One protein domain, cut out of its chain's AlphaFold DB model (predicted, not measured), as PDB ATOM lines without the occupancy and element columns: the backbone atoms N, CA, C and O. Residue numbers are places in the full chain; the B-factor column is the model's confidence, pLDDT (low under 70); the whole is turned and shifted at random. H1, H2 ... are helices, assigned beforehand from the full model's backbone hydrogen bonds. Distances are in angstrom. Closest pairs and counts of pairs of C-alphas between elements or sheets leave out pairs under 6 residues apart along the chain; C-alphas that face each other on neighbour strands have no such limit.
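This is residues 502 to 622 of the 626 residues of an uncharacterized protein of Achromobacter sp. HZ28 (UniProt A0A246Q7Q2). What does a first look show? Three helical hairpins follow one another along the longest axis, H1 with H2, H3 with H4 in the middle, then H5 with H6, and the long helix H7 is at the far end. Residues 607 to 622, with no named element, run back from H7 toward the end with H1 and H2. What is its make-up? The printed part has 121 residues with seven named helices, H1 to H7 in order, and no named strand: all helix. It is compact, with a radius of gyration of the C-alphas of 14.1 A, and spans 40 by 33 by 30 A.

Where does the first half run? H1 is residues 503 to 513, from C-alpha 503 at (220.080, 130.912, 67.326); H2 is 515 to 527, 19.3 A long; H3 is 532 to 540; H4 is 551 to 559. What follows? H5 is 563 to 570, H6 577 to 587, and H7 590 to 606, 24.7 A long, ending at C-alpha 606 at (243.609, 141.745, 64.144).

What does the hub, H3, touch? It touches H1, about perpendicular at 81 degrees (closest C-alphas Ser 504 and Tyr 539, 5.4 A), H4 in a hairpin (Leu 532 and Cys 557, 4.8 A), and H5 at a shallow tilt of 19 degrees, the same way (Pro 533 and Val 569, 6.3 A). And the rest? H6 and H7 touch only at the corner; in H2, 7 of 9 O i to N i+4 pairs are within hydrogen-bond range, and in H1, H3, H4, H5, H6 and H7 every pair is.

Is there a cut? The printed part has no cut. Where is confidence low? Residues 618 to 622 are under 70.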
ATOM      1  N   GLY A 502     221.157 129.506  62.711       89.81
ATOM      2  CA  GLY A 502     221.576 129.366  64.109       89.81
ATOM      3  C   GLY A 502     220.836 130.356  65.021       89.81
ATOM      4  O   GLY A 502     220.369 131.399  64.561       89.81
ATOM      5  N   LEU A 503     220.766 130.073  66.329       91.06
ATOM      6  CA  LEU A 503     220.080 130.912  67.326       91.06
ATOM      7  C   LEU A 503     220.450 132.399  67.217       91.06
ATOM      8  O   LEU A 503     219.564 133.248  67.250       91.06
ATOM      9  N   SER A 504     221.739 132.712  67.058       90.69
ATOM     10  CA  SER A 504     222.201 134.098  66.928       90.69
ATOM     11  C   SER A 504     221.612 134.792  65.687       90.69
ATOM     12  O   SER A 504     220.979 135.839  65.814       90.69
ATOM     13  N   ALA A 505     221.721 134.172  64.506       91.31
ATOM     14  CA  ALA A 505     221.200 134.733  63.257       91.31
ATOM     15  C   ALA A 505     219.663 134.821  63.257       91.31
ATOM     16  O   ALA A 505     219.088 135.801  62.784       91.31
ATOM     17  N   TYR A 506     218.992 133.827  63.843       94.00
ATOM     18  CA  TYR A 506     217.541 133.819  63.998       94.00
ATOM     19  C   TYR A 506     217.044 134.924  64.933       94.00
ATOM     20  O   TYR A 506     216.053 135.590  64.638       94.00
ATOM     21  N   ALA A 507     217.753 135.172  66.036       92.88
ATOM     22  CA  ALA A 507     217.428 136.264  66.941       92.88
ATOM     23  C   ALA A 507     217.576 137.626  66.246       92.88
ATOM     24  O   ALA A 507     216.708 138.479  66.414       92.88
ATOM     25  N   THR A 508     218.611 137.818  65.419       91.31
ATOM     26  CA  THR A 508     218.770 139.026  64.591       91.31
ATOM     27  C   THR A 508     217.632 139.169  63.579       91.31
ATOM     28  O   THR A 508     217.060 140.249  63.436       91.31
ATOM     29  N   TYR A 509     217.241 138.077  62.914       91.81
ATOM     30  CA  TYR A 509     216.081 138.059  62.020       91.81
ATOM     31  C   TYR A 509     214.795 138.492  62.742       91.81
ATOM     32  O   TYR A 509     214.088 139.380  62.260       91.81
ATOM     33  N   ILE A 510     214.518 137.932  63.925       93.38
ATOM     34  CA  ILE A 510     213.353 138.312  64.733       93.38
ATOM     35  C   ILE A 510     213.457 139.760  65.208       93.38
ATOM     36  O   ILE A 510     212.462 140.471  65.160       93.38
ATOM     37  N   GLU A 511     214.622 140.226  65.655       92.12
ATOM     38  CA  GLU A 511     214.797 141.617  66.086       92.12
ATOM     39  C   GLU A 511     214.440 142.596  64.967       92.12
ATOM     40  O   GLU A 511     213.789 143.609  65.218       92.12
ATOM     41  N   HIS A 512     214.819 142.277  63.728       89.00
ATOM     42  CA  HIS A 512     214.503 143.117  62.583       89.00
ATOM     43  C   HIS A 512     213.045 143.023  62.149       89.00
ATOM     44  O   HIS A 512     212.426 144.043  61.844       89.00
ATOM     45  N   ARG A 513     212.502 141.809  62.095       89.31
ATOM     46  CA  ARG A 513     211.187 141.568  61.505       89.31
ATOM     47  C   ARG A 513     210.062 141.680  62.530       89.31
ATOM     48  O   ARG A 513     209.049 142.315  62.248       89.31
ATOM     49  N   TRP A 514     210.236 141.092  63.714       92.56
ATOM     50  CA  TRP A 514     209.229 140.962  64.774       92.56
ATOM     51  C   TRP A 514     209.798 141.289  66.172       92.56
ATOM     52  O   TRP A 514     209.878 140.405  67.031       92.56
ATOM     53  N   PRO A 515     210.138 142.560  66.468       90.00
ATOM     54  CA  PRO A 515     210.803 142.938  67.722       90.00
ATOM     55  C   PRO A 515     210.083 142.475  69.000       90.00
ATOM     56  O   PRO A 515     210.721 142.204  70.019       90.00
ATOM     57  N   ALA A 516     208.749 142.367  68.964       88.62
ATOM     58  CA  ALA A 516     207.954 141.868  70.085       88.62
ATOM     59  C   ALA A 516     208.283 140.401  70.423       88.62
ATOM     60  O   ALA A 516     208.442 140.067  71.599       88.62
ATOM     61  N   GLN A 517     208.478 139.560  69.402       91.50
ATOM     62  CA  GLN A 517     208.775 138.135  69.560       91.50
ATOM     63  C   GLN A 517     210.197 137.874  70.067       91.50
ATOM     64  O   GLN A 517     210.452 136.846  70.693       91.50
ATOM     65  N   LEU A 518     211.119 138.834  69.910       92.19
ATOM     66  CA  LEU A 518     212.454 138.724  70.505       92.19
ATOM     67  C   LEU A 518     212.365 138.566  72.028       92.19
ATOM     68  O   LEU A 518     213.149 137.835  72.620       92.19
ATOM     69  N   THR A 519     211.400 139.223  72.675       90.88
ATOM     70  CA  THR A 519     211.211 139.098  74.127       90.88
ATOM     71  C   THR A 519     210.822 137.674  74.523       90.88
ATOM     72  O   THR A 519     211.350 137.158  75.506       90.88
ATOM     73  N   ALA A 520     209.941 137.030  73.751       87.94
ATOM     74  CA  ALA A 520     209.545 135.645  73.985       87.94
ATOM     75  C   ALA A 520     210.747 134.700  73.824       87.94
ATOM     76  O   ALA A 520     211.015 133.904  74.723       87.94
ATOM     77  N   LEU A 521     211.532 134.873  72.753       89.25
ATOM     78  CA  LEU A 521     212.761 134.108  72.524       89.25
ATOM     79  C   LEU A 521     213.802 134.306  73.642       89.25
ATOM     80  O   LEU A 521     214.437 133.349  74.073       89.25
ATOM     81  N   VAL A 522     213.981 135.538  74.131       91.38
ATOM     82  CA  VAL A 522     214.916 135.836  75.230       91.38
ATOM     83  C   VAL A 522     214.472 135.160  76.524       91.38
ATOM     84  O   VAL A 522     215.285 134.504  77.173       91.38
ATOM     85  N   ASN A 523     213.193 135.275  76.890       88.94
ATOM     86  CA  ASN A 523     212.651 134.624  78.085       88.94
ATOM     87  C   ASN A 523     212.804 133.102  78.018       88.94
ATOM     88  O   ASN A 523     213.079 132.459  79.031       88.94
ATOM     89  N   ASP A 524     212.652 132.538  76.824       83.00
ATOM     90  CA  ASP A 524     212.877 131.122  76.586       83.00
ATOM     91  C   ASP A 524     214.349 130.727  76.767       83.00
ATOM     92  O   ASP A 524     214.663 129.802  77.514       83.00
ATOM     93  N   CYS A 525     215.278 131.482  76.177       86.94
ATOM     94  CA  CYS A 525     216.710 131.260  76.375       86.94
ATOM     95  C   CYS A 525     217.097 131.324  77.860       86.94
ATOM     96  O   CYS A 525     217.913 130.525  78.315       86.94
ATOM     97  N   VAL A 526     216.480 132.226  78.632       87.38
ATOM     98  CA  VAL A 526     216.685 132.307  80.085       87.38
ATOM     99  C   VAL A 526     216.158 131.061  80.794       87.38
ATOM    100  O   VAL A 526     216.874 130.473  81.605       87.38
ATOM    101  N   ARG A 527     214.934 130.629  80.468       84.31
ATOM    102  CA  ARG A 527     214.316 129.417  81.031       84.31
ATOM    103  C   ARG A 527     215.171 128.177  80.774       84.31
ATOM    104  O   ARG A 527     215.403 127.402  81.694       84.31
ATOM    105  N   ASN A 528     215.703 128.054  79.561       79.94
ATOM    106  CA  ASN A 528     216.563 126.948  79.135       79.94
ATOM    107  C   ASN A 528     218.039 127.145  79.520       79.94
ATOM    108  O   ASN A 528     218.904 126.389  79.081       79.94
ATOM    109  N   ARG A 529     218.344 128.174  80.322       87.12
ATOM    110  CA  ARG A 529     219.688 128.518  80.806       87.12
ATOM    111  C   ARG A 529     220.745 128.588  79.696       87.12
ATOM    112  O   ARG A 529     221.885 128.164  79.888       87.12
ATOM    113  N   VAL A 530     220.386 129.136  78.535       86.25
ATOM    114  CA  VAL A 530     221.310 129.322  77.410       86.25
ATOM    115  C   VAL A 530     222.402 130.305  77.827       86.25
ATOM    116  O   VAL A 530     222.166 131.503  77.970       86.25
ATOM    117  N   THR A 531     223.612 129.792  78.030       91.19
ATOM    118  CA  THR A 531     224.770 130.587  78.447       91.19
ATOM    119  C   THR A 531     225.391 131.350  77.279       91.19
ATOM    120  O   THR A 531     225.188 131.039  76.100       91.19
ATOM    121  N   LEU A 532     226.207 132.346  77.612       91.75
ATOM    122  CA  LEU A 532     226.900 133.180  76.641       91.75
ATOM    123  C   LEU A 532     227.874 132.384  75.737       91.75
ATOM    124  O   LEU A 532     227.862 132.626  74.529       91.75
ATOM    125  N   PRO A 533     228.630 131.378  76.229       91.00
ATOM    126  CA  PRO A 533     229.402 130.476  75.367       91.00
ATOM    127  C   PRO A 533     228.552 129.679  74.373       91.00
ATOM    128  O   PRO A 533     228.961 129.469  73.234       91.00
ATOM    129  N   THR A 534     227.352 129.241  74.764       86.31
ATOM    130  CA  THR A 534     226.441 128.530  73.851       86.31
ATOM    131  C   THR A 534     225.927 129.456  72.750       86.31
ATOM    132  O   THR A 534     225.945 129.079  71.577       86.31
ATOM    133  N   LEU A 535     225.562 130.694  73.096       92.25
ATOM    134  CA  LEU A 535     225.205 131.715  72.108       92.25
ATOM    135  C   LEU A 535     226.378 132.030  71.163       92.25
ATOM    136  O   LEU A 535     226.177 132.163  69.955       92.25
ATOM    137  N   PHE A 536     227.603 132.105  71.692       93.38
ATOM    138  CA  PHE A 536     228.806 132.349  70.896       93.38
ATOM    139  C   PHE A 536     229.104 131.218  69.910       93.38
ATOM    140  O   PHE A 536     229.328 131.501  68.738       93.38
ATOM    141  N   ARG A 537     229.001 129.948  70.327       88.44
ATOM    142  CA  ARG A 537     229.135 128.800  69.409       88.44
ATOM    143  C   ARG A 537     228.143 128.890  68.247       88.44
ATOM    144  O   ARG A 537     228.524 128.703  67.095       88.44
ATOM    145  N   SER A 538     226.892 129.263  68.529       89.44
ATOM    146  CA  SER A 538     225.892 129.494  67.478       89.44
ATOM    147  C   SER A 538     226.260 130.655  66.544       89.44
ATOM    148  O   SER A 538     225.951 130.596  65.356       89.44
ATOM    149  N   TYR A 539     226.891 131.714  67.056       92.94
ATOM    150  CA  TYR A 539     227.429 132.807  66.242       92.94
ATOM    151  C   TYR A 539     228.608 132.349  65.370       92.94
ATOM    152  O   TYR A 539     228.705 132.731  64.204       92.94
ATOM    153  N   GLU A 540     229.497 131.509  65.898       90.69
ATOM    154  CA  GLU A 540     230.658 131.022  65.155       90.69
ATOM    155  C   GLU A 540     230.287 130.122  63.979       90.69
ATOM    156  O   GLU A 540     230.944 130.210  62.942       90.69
ATOM    157  N   GLN A 541     229.220 129.335  64.136       87.69
ATOM    158  CA  GLN A 541     228.676 128.409  63.138       87.69
ATOM    159  C   GLN A 541     227.878 129.088  62.013       87.69
ATOM    160  O   GLN A 541     227.432 128.403  61.095       87.69
ATOM    161  N   GLN A 542     227.668 130.409  62.060       88.62
ATOM    162  CA  GLN A 542     226.958 131.112  60.989       88.62
ATOM    163  C   GLN A 542     227.708 130.993  59.656       88.62
ATOM    164  O   GLN A 542     228.912 131.252  59.582       88.62
ATOM    165  N   SER A 543     226.975 130.654  58.596       82.06
ATOM    166  CA  SER A 543     227.462 130.712  57.222       82.06
ATOM    167  C   SER A 543     227.365 132.141  56.672       82.06
ATOM    168  O   SER A 543     226.446 132.896  56.988       82.06
ATOM    169  N   GLY A 544     228.331 132.536  55.839       86.62
ATOM    170  CA  GLY A 544     228.339 133.857  55.206       86.62
ATOM    171  C   GLY A 544     228.719 135.007  56.147       86.62
ATOM    172  O   GLY A 544     229.683 134.918  56.912       86.62
ATOM    173  N   VAL A 545     228.012 136.137  56.030       84.00
ATOM    174  CA  VAL A 545     228.296 137.350  56.812       84.00
ATOM    175  C   VAL A 545     227.785 137.165  58.236       84.00
ATOM    176  O   VAL A 545     226.579 137.116  58.466       84.00
ATOM    177  N   LYS A 546     228.712 137.109  59.197       88.50
ATOM    178  CA  LYS A 546     228.376 136.939  60.611       88.50
ATOM    179  C   LYS A 546     227.592 138.140  61.141       88.50
ATOM    180  O   LYS A 546     228.088 139.266  61.132       88.50
ATOM    181  N   ALA A 547     226.395 137.885  61.648       88.44
ATOM    182  CA  ALA A 547     225.553 138.849  62.335       88.44
ATOM    183  C   ALA A 547     225.691 138.682  63.852       88.44
ATOM    184  O   ALA A 547     225.603 137.570  64.384       88.44
ATOM    185  N   LEU A 548     225.907 139.797  64.556       92.00
ATOM    186  CA  LEU A 548     225.913 139.795  66.016       92.00
ATOM    187  C   LEU A 548     224.502 139.506  66.548       92.00
ATOM    188  O   LEU A 548     223.530 140.043  66.003       92.00
ATOM    189  N   PRO A 549     224.388 138.711  67.626       93.44
ATOM    190  CA  PRO A 549     223.107 138.479  68.273       93.44
ATOM    191  C   PRO A 549     222.541 139.789  68.846       93.44
ATOM    192  O   PRO A 549     223.311 140.671  69.241       93.44
ATOM    193  N   PRO A 550     221.211 139.920  68.966       94.00
ATOM    194  CA  PRO A 550     220.585 141.068  69.607       94.00
ATOM    195  C   PRO A 550     221.141 141.317  71.006       94.00
ATOM    196  O   PRO A 550     221.242 140.398  71.826       94.00
ATOM    197  N   ARG A 551     221.416 142.585  71.327       94.06
ATOM    198  CA  ARG A 551     221.986 142.985  72.626       94.06
ATOM    199  C   ARG A 551     221.181 142.444  73.810       94.06
ATOM    200  O   ARG A 551     221.753 142.002  74.800       94.06
ATOM    201  N   ARG A 552     219.846 142.445  73.706       93.19
ATOM    202  CA  ARG A 552     218.947 141.927  74.755       93.19
ATOM    203  C   ARG A 552     219.194 140.448  75.057       93.19
ATOM    204  O   ARG A 552     219.175 140.068  76.223       93.19
ATOM    205  N   LEU A 553     219.441 139.641  74.025       94.00
ATOM    206  CA  LEU A 553     219.739 138.220  74.180       94.00
ATOM    207  C   LEU A 553     221.123 138.014  74.804       94.00
ATOM    208  O   LEU A 553     221.262 137.212  75.719       94.00
ATOM    209  N   VAL A 554     222.119 138.796  74.377       95.62
ATOM    210  CA  VAL A 554     223.471 138.752  74.955       95.62
ATOM    211  C   VAL A 554     223.456 139.035  76.452       95.62
ATOM    212  O   VAL A 554     224.033 138.264  77.214       95.62
ATOM    213  N   LEU A 555     222.770 140.098  76.879       95.06
ATOM    214  CA  LEU A 555     222.670 140.467  78.295       95.06
ATOM    215  C   LEU A 555     221.988 139.363  79.120       95.06
ATOM    216  O   LEU A 555     222.460 139.028  80.200       95.06
ATOM    217  N   ALA A 556     220.923 138.758  78.591       93.38
ATOM    218  CA  ALA A 556     220.229 137.660  79.260       93.38
ATOM    219  C   ALA A 556     221.111 136.404  79.403       93.38
ATOM    220  O   ALA A 556     221.148 135.788  80.465       93.38
ATOM    221  N   CYS A 557     221.870 136.046  78.362       92.62
ATOM    222  CA  CYS A 557     222.837 134.949  78.423       92.62
ATOM    223  C   CYS A 557     224.016 135.259  79.362       92.62
ATOM    224  O   CYS A 557     224.532 134.356  80.024       92.62
ATOM    225  N   GLN A 558     224.453 136.521  79.425       94.25
ATOM    226  CA  GLN A 558     225.519 136.983  80.315       94.25
ATOM    227  C   GLN A 558     225.126 136.818  81.787       94.25
ATOM    228  O   GLN A 558     225.928 136.312  82.562       94.25
ATOM    229  N   ASP A 559     223.886 137.152  82.154       91.12
ATOM    230  CA  ASP A 559     223.380 137.007  83.531       91.12
ATOM    231  C   ASP A 559     223.375 135.549  84.026       91.12
ATOM    232  O   ASP A 559     223.369 135.287  85.227       91.12
ATOM    233  N   LEU A 560     223.397 134.591  83.098       87.19
ATOM    234  CA  LEU A 560     223.437 133.155  83.373       87.19
ATOM    235  C   LEU A 560     224.851 132.561  83.329       87.19
ATOM    236  O   LEU A 560     225.009 131.351  83.502       87.19
ATOM    237  N   THR A 561     225.869 133.378  83.058       84.00
ATOM    238  CA  THR A 561     227.237 132.930  82.794       84.00
ATOM    239  C   THR A 561     228.197 133.516  83.827       84.00
ATOM    240  O   THR A 561     228.140 134.699  84.147       84.00
ATOM    241  N   TYR A 562     229.125 132.699  84.330       85.44
ATOM    242  CA  TYR A 562     230.194 133.176  85.214       85.44
ATOM    243  C   TYR A 562     231.111 134.204  84.522       85.44
ATOM    244  O   TYR A 562     231.134 134.322  83.293       85.44
ATOM    245  N   ALA A 563     231.885 134.951  85.314       82.88
ATOM    246  CA  ALA A 563     232.711 136.052  84.819       82.88
ATOM    247  C   ALA A 563     233.769 135.602  83.792       82.88
ATOM    248  O   ALA A 563     233.853 136.200  82.718       82.88
ATOM    249  N   ASP A 564     234.512 134.522  84.063       82.81
ATOM    250  CA  ASP A 564     235.605 134.086  83.179       82.81
ATOM    251  C   ASP A 564     235.116 133.665  81.782       82.81
ATOM    252  O   ASP A 564     235.641 134.182  80.788       82.81
ATOM    253  N   PRO A 565     234.057 132.834  81.637       84.25
ATOM    254  CA  PRO A 565     233.504 132.549  80.315       84.25
ATOM    255  C   PRO A 565     232.930 133.792  79.616       84.25
ATOM    256  O   PRO A 565     232.968 133.870  78.387       84.25
ATOM    257  N   CYS A 566     232.439 134.793  80.361       86.19
ATOM    258  CA  CYS A 566     232.015 136.058  79.758       86.19
ATOM    259  C   CYS A 566     233.192 136.828  79.158       86.19
ATOM    260  O   CYS A 566     233.094 137.289  78.023       86.19
ATOM    261  N   VAL A 567     234.315 136.941  79.875       89.88
ATOM    262  CA  VAL A 567     235.549 137.563  79.360       89.88
ATOM    263  C   VAL A 567     236.033 136.841  78.104       89.88
ATOM    264  O   VAL A 567     236.379 137.489  77.110       89.88
ATOM    265  N   ALA A 568     236.024 135.505  78.136       88.31
ATOM    266  CA  ALA A 568     236.462 134.673  77.024       88.31
ATOM    267  C   ALA A 568     235.638 134.917  75.754       88.31
ATOM    268  O   ALA A 568     236.227 135.007  74.686       88.31
ATOM    269  N   VAL A 569     234.317 135.087  75.868       90.81
ATOM    270  CA  VAL A 569     233.424 135.336  74.725       90.81
ATOM    271  C   VAL A 569     233.421 136.806  74.296       90.81
ATOM    272  O   VAL A 569     233.620 137.119  73.124       90.81
ATOM    273  N   LEU A 570     233.209 137.737  75.229       94.06
ATOM    274  CA  LEU A 570     232.949 139.147  74.911       94.06
ATOM    275  C   LEU A 570     234.157 139.869  74.303       94.06
ATOM    276  O   LEU A 570     233.990 140.919  73.681       94.06
ATOM    277  N   LYS A 571     235.370 139.311  74.420       93.38
ATOM    278  CA  LYS A 571     236.563 139.842  73.737       93.38
ATOM    279  C   LYS A 571     236.467 139.729  72.210       93.38
ATOM    280  O   LYS A 571     237.195 140.429  71.510       93.38
ATOM    281  N   HIS A 572     235.586 138.860  71.708       92.19
ATOM    282  CA  HIS A 572     235.372 138.623  70.284       92.19
ATOM    283  C   HIS A 572     234.347 139.569  69.651       92.19
ATOM    284  O   HIS A 572     234.181 139.546  68.435       92.19
ATOM    285  N   TRP A 573     233.659 140.392  70.443       95.31
ATOM    286  CA  TRP A 573     232.594 141.283  69.981       95.31
ATOM    287  C   TRP A 573     232.947 142.752  70.231       95.31
ATOM    288  O   TRP A 573     233.782 143.039  71.090       95.31
ATOM    289  N   PRO A 574     232.362 143.705  69.485       95.25
ATOM    290  CA  PRO A 574     232.623 145.125  69.685       95.25
ATOM    291  C   PRO A 574     232.169 145.619  71.069       95.25
ATOM    292  O   PRO A 574     231.334 144.989  71.721       95.25
ATOM    293  N   PRO A 575     232.711 146.748  71.556       95.44
ATOM    294  CA  PRO A 575     232.270 147.344  72.814       95.44
ATOM    295  C   PRO A 575     230.797 147.770  72.769       95.44
ATOM    296  O   PRO A 575     230.357 148.384  71.799       95.44
ATOM    297  N   ASP A 576     230.067 147.493  73.848       96.00
ATOM    298  CA  ASP A 576     228.730 148.030  74.136       96.00
ATOM    299  C   ASP A 576     228.681 148.451  75.606       96.00
ATOM    300  O   ASP A 576     229.187 147.740  76.472       96.00
ATOM    301  N   ALA A 577     228.099 149.618  75.882       95.12
ATOM    302  CA  ALA A 577     228.139 150.224  77.209       95.12
ATOM    303  C   ALA A 577     227.408 149.393  78.276       95.12
ATOM    304  O   ALA A 577     227.890 149.317  79.406       95.12
ATOM    305  N   ASP A 578     226.287 148.754  77.927       95.00
ATOM    306  CA  ASP A 578     225.479 147.987  78.879       95.00
ATOM    307  C   ASP A 578     226.133 146.632  79.175       95.00
ATOM    308  O   ASP A 578     226.226 146.222  80.336       95.00
ATOM    309  N   ILE A 579     226.647 145.965  78.135       95.75
ATOM    310  CA  ILE A 579     227.403 144.707  78.263       95.75
ATOM    311  C   ILE A 579     228.667 144.930  79.105       95.75
ATOM    312  O   ILE A 579     228.941 144.180  80.048       95.75
ATOM    313  N   ASP A 580     229.417 145.992  78.799       96.06
ATOM    314  CA  ASP A 580     230.642 146.366  79.505       96.06
ATOM    315  C   ASP A 580     230.375 146.724  80.966       96.06
ATOM    316  O   ASP A 580     231.147 146.344  81.849       96.06
ATOM    317  N   PHE A 581     229.282 147.441  81.233       95.06
ATOM    318  CA  PHE A 581     228.878 147.781  82.590       95.06
ATOM    319  C   PHE A 581     228.600 146.522  83.418       95.06
ATOM    320  O   PHE A 581     229.146 146.391  84.516       95.06
ATOM    321  N   ARG A 582     227.828 145.566  82.882       93.00
ATOM    322  CA  ARG A 582     227.564 144.289  83.565       93.00
ATOM    323  C   ARG A 582     228.834 143.475  83.772       93.00
ATOM    324  O   ARG A 582     229.069 142.994  84.875       93.00
ATOM    325  N   LEU A 583     229.694 143.379  82.757       93.19
ATOM    326  CA  LEU A 583     230.947 142.632  82.871       93.19
ATOM    327  C   LEU A 583     231.862 143.234  83.944       93.19
ATOM    328  O   LEU A 583     232.452 142.505  84.738       93.19
ATOM    329  N   LYS A 584     231.946 144.565  84.009       93.56
ATOM    330  CA  LYS A 584     232.711 145.274  85.038       93.56
ATOM    331  C   LYS A 584     232.190 144.988  86.449       93.56
ATOM    332  O   LYS A 584     233.004 144.870  87.362       93.56
ATOM    333  N   LEU A 585     230.870 144.892  86.634       90.75
ATOM    334  CA  LEU A 585     230.284 144.493  87.918       90.75
ATOM    335  C   LEU A 585     230.655 143.050  88.278       90.75
ATOM    336  O   LEU A 585     231.013 142.802  89.424       90.75
ATOM    337  N   CYS A 586     230.636 142.130  87.307       87.50
ATOM    338  CA  CYS A 586     230.993 140.727  87.530       87.50
ATOM    339  C   CYS A 586     232.473 140.521  87.889       87.50
ATOM    340  O   CYS A 586     232.774 139.667  88.714       87.50
ATOM    341  N   LEU A 587     233.391 141.285  87.288       88.19
ATOM    342  CA  LEU A 587     234.832 141.150  87.548       88.19
ATOM    343  C   LEU A 587     235.265 141.754  88.891       88.19
ATOM    344  O   LEU A 587     236.311 141.404  89.417       88.19
ATOM    345  N   GLY A 588     234.511 142.706  89.450       84.81
ATOM    346  CA  GLY A 588     234.813 143.319  90.754       84.81
ATOM    347  C   GLY A 588     236.093 144.177  90.820       84.81
ATOM    348  O   GLY A 588     236.242 144.972  91.748       84.81
ATOM    349  N   ASN A 589     236.990 144.096  89.830       91.38
ATOM    350  CA  ASN A 589     238.288 144.768  89.802       91.38
ATOM    351  C   ASN A 589     238.476 145.635  88.541       91.38
ATOM    352  O   ASN A 589     238.297 145.203  87.401       91.38
ATOM    353  N   ARG A 590     238.900 146.893  88.738       90.69
ATOM    354  CA  ARG A 590     239.161 147.847  87.642       90.69
ATOM    355  C   ARG A 590     240.311 147.412  86.730       90.69
ATOM    356  O   ARG A 590     240.256 147.708  85.538       90.69
ATOM    357  N   LEU A 591     241.340 146.757  87.273       91.69
ATOM    358  CA  LEU A 591     242.519 146.339  86.507       91.69
ATOM    359  C   LEU A 591     242.190 145.197  85.543       91.69
ATOM    360  O   LEU A 591     242.578 145.256  84.379       91.69
ATOM    361  N   GLU A 592     241.411 144.213  85.990       89.94
ATOM    362  CA  GLU A 592     240.950 143.098  85.153       89.94
ATOM    363  C   GLU A 592     240.083 143.589  83.995       89.94
ATOM    364  O   GLU A 592     240.313 143.223  82.842       89.94
ATOM    365  N   PHE A 593     239.148 144.502  84.271       94.44
ATOM    366  CA  PHE A 593     238.323 145.092  83.222       94.44
ATOM    367  C   PHE A 593     239.152 145.912  82.214       94.44
ATOM    368  O   PHE A 593     238.909 145.838  81.008       94.44
ATOM    369  N   ALA A 594     240.164 146.660  82.671       93.62
ATOM    370  CA  ALA A 594     241.080 147.374  81.778       93.62
ATOM    371  C   ALA A 594     241.907 146.409  80.904       93.62
ATOM    372  O   ALA A 594     242.042 146.634  79.698       93.62
ATOM    373  N   GLY A 595     242.401 145.311  81.489       92.94
ATOM    374  CA  GLY A 595     243.084 144.235  80.768       92.94
ATOM    375  C   GLY A 595     242.193 143.599  79.697       92.94
ATOM    376  O   GLY A 595     242.608 143.467  78.545       92.94
ATOM    377  N   PHE A 596     240.933 143.307  80.034       94.69
ATOM    378  CA  PHE A 596     239.924 142.837  79.083       94.69
ATOM    379  C   PHE A 596     239.714 143.819  77.921       94.69
ATOM    380  O   PHE A 596     239.733 143.413  76.757       94.69
ATOM    381  N   GLN A 597     239.546 145.116  78.204       96.50
ATOM    382  CA  GLN A 597     239.344 146.119  77.154       96.50
ATOM    383  C   GLN A 597     240.533 146.194  76.186       96.50
ATOM    384  O   GLN A 597     240.324 146.346  74.978       96.50
ATOM    385  N   LEU A 598     241.763 146.071  76.695       94.44
ATOM    386  CA  LEU A 598     242.970 146.020  75.873       94.44
ATOM    387  C   LEU A 598     242.987 144.762  74.991       94.44
ATOM    388  O   LEU A 598     243.185 144.872  73.780       94.44
ATOM    389  N   ALA A 599     242.712 143.592  75.576       93.00
ATOM    390  CA  ALA A 599     242.666 142.318  74.861       93.00
ATOM    391  C   ALA A 599     241.609 142.321  73.745       93.00
ATOM    392  O   ALA A 599     241.907 141.958  72.606       93.00
ATOM    393  N   ARG A 600     240.398 142.815  74.033       96.00
ATOM    394  CA  ARG A 600     239.325 142.976  73.042       96.00
ATOM    395  C   ARG A 600     239.733 143.902  71.898       96.00
ATOM    396  O   ARG A 600     239.522 143.568  70.737       96.00
ATOM    397  N   ARG A 601     240.345 145.058  72.194       94.75
ATOM    398  CA  ARG A 601     240.827 145.990  71.156       94.75
ATOM    399  C   ARG A 601     241.872 145.342  70.250       94.75
ATOM    400  O   ARG A 601     241.768 145.473  69.033       94.75
ATOM    401  N   ALA A 602     242.844 144.637  70.827       93.50
ATOM    402  CA  ALA A 602     243.864 143.922  70.063       93.50
ATOM    403  C   ALA A 602     243.244 142.834  69.166       93.50
ATOM    404  O   ALA A 602     243.593 142.711  67.989       93.50
ATOM    405  N   TYR A 603     242.273 142.088  69.696       92.31
ATOM    406  CA  TYR A 603     241.568 141.055  68.949       92.31
ATOM    407  C   TYR A 603     240.754 141.630  67.777       92.31
ATOM    408  O   TYR A 603     240.933 141.209  66.635       92.31
ATOM    409  N   LEU A 604     239.925 142.652  68.011       92.94
ATOM    410  CA  LEU A 604     239.128 143.290  66.954       92.94
ATOM    411  C   LEU A 604     239.999 143.953  65.880       92.94
ATOM    412  O   LEU A 604     239.659 143.904  64.699       92.94
ATOM    413  N   PHE A 605     241.142 144.526  66.269       93.88
ATOM    414  CA  PHE A 605     242.104 145.093  65.326       93.88
ATOM    415  C   PHE A 605     242.670 144.025  64.378       93.88
ATOM    416  O   PHE A 605     242.720 144.234  63.166       93.88
ATOM    417  N   THR A 606     243.046 142.864  64.918       93.00
ATOM    418  CA  THR A 606     243.609 141.745  64.144       93.00
ATOM    419  C   THR A 606     242.561 140.989  63.321       93.00
ATOM    420  O   THR A 606     242.895 140.427  62.283       93.00
ATOM    421  N   HIS A 607     241.286 141.039  63.719       92.19
ATOM    422  CA  HIS A 607     240.178 140.309  63.084       92.19
ATOM    423  C   HIS A 607     239.173 141.238  62.379       92.19
ATOM    424  O   HIS A 607     238.018 140.878  62.152       92.19
ATOM    425  N   ARG A 608     239.608 142.445  61.987       90.62
ATOM    426  CA  ARG A 608     238.734 143.509  61.457       90.62
ATOM    427  C   ARG A 608     237.887 143.100  60.244       90.62
ATOM    428  O   ARG A 608     236.832 143.679  60.011       90.62
ATOM    429  N   ARG A 609     238.367 142.137  59.450       87.44
ATOM    430  CA  ARG A 609     237.699 141.651  58.228       87.44
ATOM    431  C   ARG A 609     236.709 140.512  58.472       87.44
ATOM    432  O   ARG A 609     235.838 140.307  57.638       87.44
ATOM    433  N   SER A 610     236.855 139.766  59.564       83.38
ATOM    434  CA  SER A 610     236.068 138.556  59.837       83.38
ATOM    435  C   SER A 610     234.994 138.755  60.907       83.38
ATOM    436  O   SER A 610     234.176 137.862  61.117       83.38
ATOM    437  N   ILE A 611     234.991 139.906  61.589       86.75
ATOM    438  CA  ILE A 611     234.118 140.179  62.734       86.75
ATOM    439  C   ILE A 611     233.450 141.548  62.578       86.75
ATOM    440  O   ILE A 611     234.135 142.518  62.228       86.75
ATOM    441  N   PRO A 612     232.144 141.667  62.880       88.44
ATOM    442  CA  PRO A 612     231.459 142.953  62.924       88.44
ATOM    443  C   PRO A 612     232.146 143.936  63.876       88.44
ATOM    444  O   PRO A 612     232.477 143.607  65.012       88.44
ATOM    445  N   GLN A 613     232.364 145.162  63.402       90.44
ATOM    446  CA  GLN A 613     233.079 146.195  64.161       90.44
ATOM    447  C   GLN A 613     232.159 147.054  65.033       90.44
ATOM    448  O   GLN A 613     232.633 147.763  65.917       90.44
ATOM    449  N   GLU A 614     230.851 146.988  64.799       91.06
ATOM    450  CA  GLU A 614     229.835 147.727  65.539       91.06
ATOM    451  C   GLU A 614     228.631 146.820  65.799       91.06
ATOM    452  O   GLU A 614     228.347 145.908  65.017       91.06
ATOM    453  N   TRP A 615     227.918 147.087  66.892       89.19
ATOM    454  CA  TRP A 615     226.633 146.451  67.161       89.19
ATOM    455  C   TRP A 615     225.568 146.929  66.162       89.19
ATOM    456  O   TRP A 615     225.612 148.091  65.737       89.19
ATOM    457  N   PRO A 616     224.588 146.077  65.801       81.81
ATOM    458  CA  PRO A 616     223.455 146.493  64.987       81.81
ATOM    459  C   PRO A 616     222.768 147.700  65.631       81.81
ATOM    460  O   PRO A 616     222.458 147.697  66.824       81.81
ATOM    461  N   LYS A 617     222.545 148.764  64.855       80.00
ATOM    462  CA  LYS A 617     221.830 149.943  65.358       80.00
ATOM    463  C   LYS A 617     220.350 149.585  65.535       80.00
ATOM    464  O   LYS A 617     219.787 148.978  64.621       80.00
ATOM    465  N   PRO A 618     219.701 149.976  66.648       66.69
ATOM    466  CA  PRO A 618     218.272 149.750  66.827       66.69
ATOM    467  C   PRO A 618     217.486 150.357  65.660       66.69
ATOM    468  O   PRO A 618     217.672 151.531  65.320       66.69
ATOM    469  N   LEU A 619     216.599 149.572  65.046       56.28
ATOM    470  CA  LEU A 619     215.675 150.075  64.030       56.28
ATOM    471  C   LEU A 619     214.838 151.211  64.640       56.28
ATOM    472  O   LEU A 619     214.134 151.016  65.625       56.28
ATOM    473  N   GLY A 620     214.972 152.415  64.080       56.88
ATOM    474  CA  GLY A 620     214.349 153.644  64.590       56.88
ATOM    475  C   GLY A 620     215.336 154.698  65.104       56.88
ATOM    476  O   GLY A 620     214.940 155.840  65.319       56.88
ATOM    477  N   SER A 621     216.631 154.379  65.230       50.91
ATOM    478  CA  SER A 621     217.661 155.369  65.579       50.91
ATOM    479  C   SER A 621     218.205 156.146  64.372       50.91
ATOM    480  O   SER A 621     219.225 156.836  64.492       50.91
ATOM    481  N   THR A 622     217.575 156.043  63.195       45.03
ATOM    482  CA  THR A 622     217.824 156.990  62.109       45.03
ATOM    483  C   THR A 622     217.352 158.346  62.604       45.03
ATOM    484  O   THR A 622     216.172 158.678  62.546       45.03
TER     485      THR A 622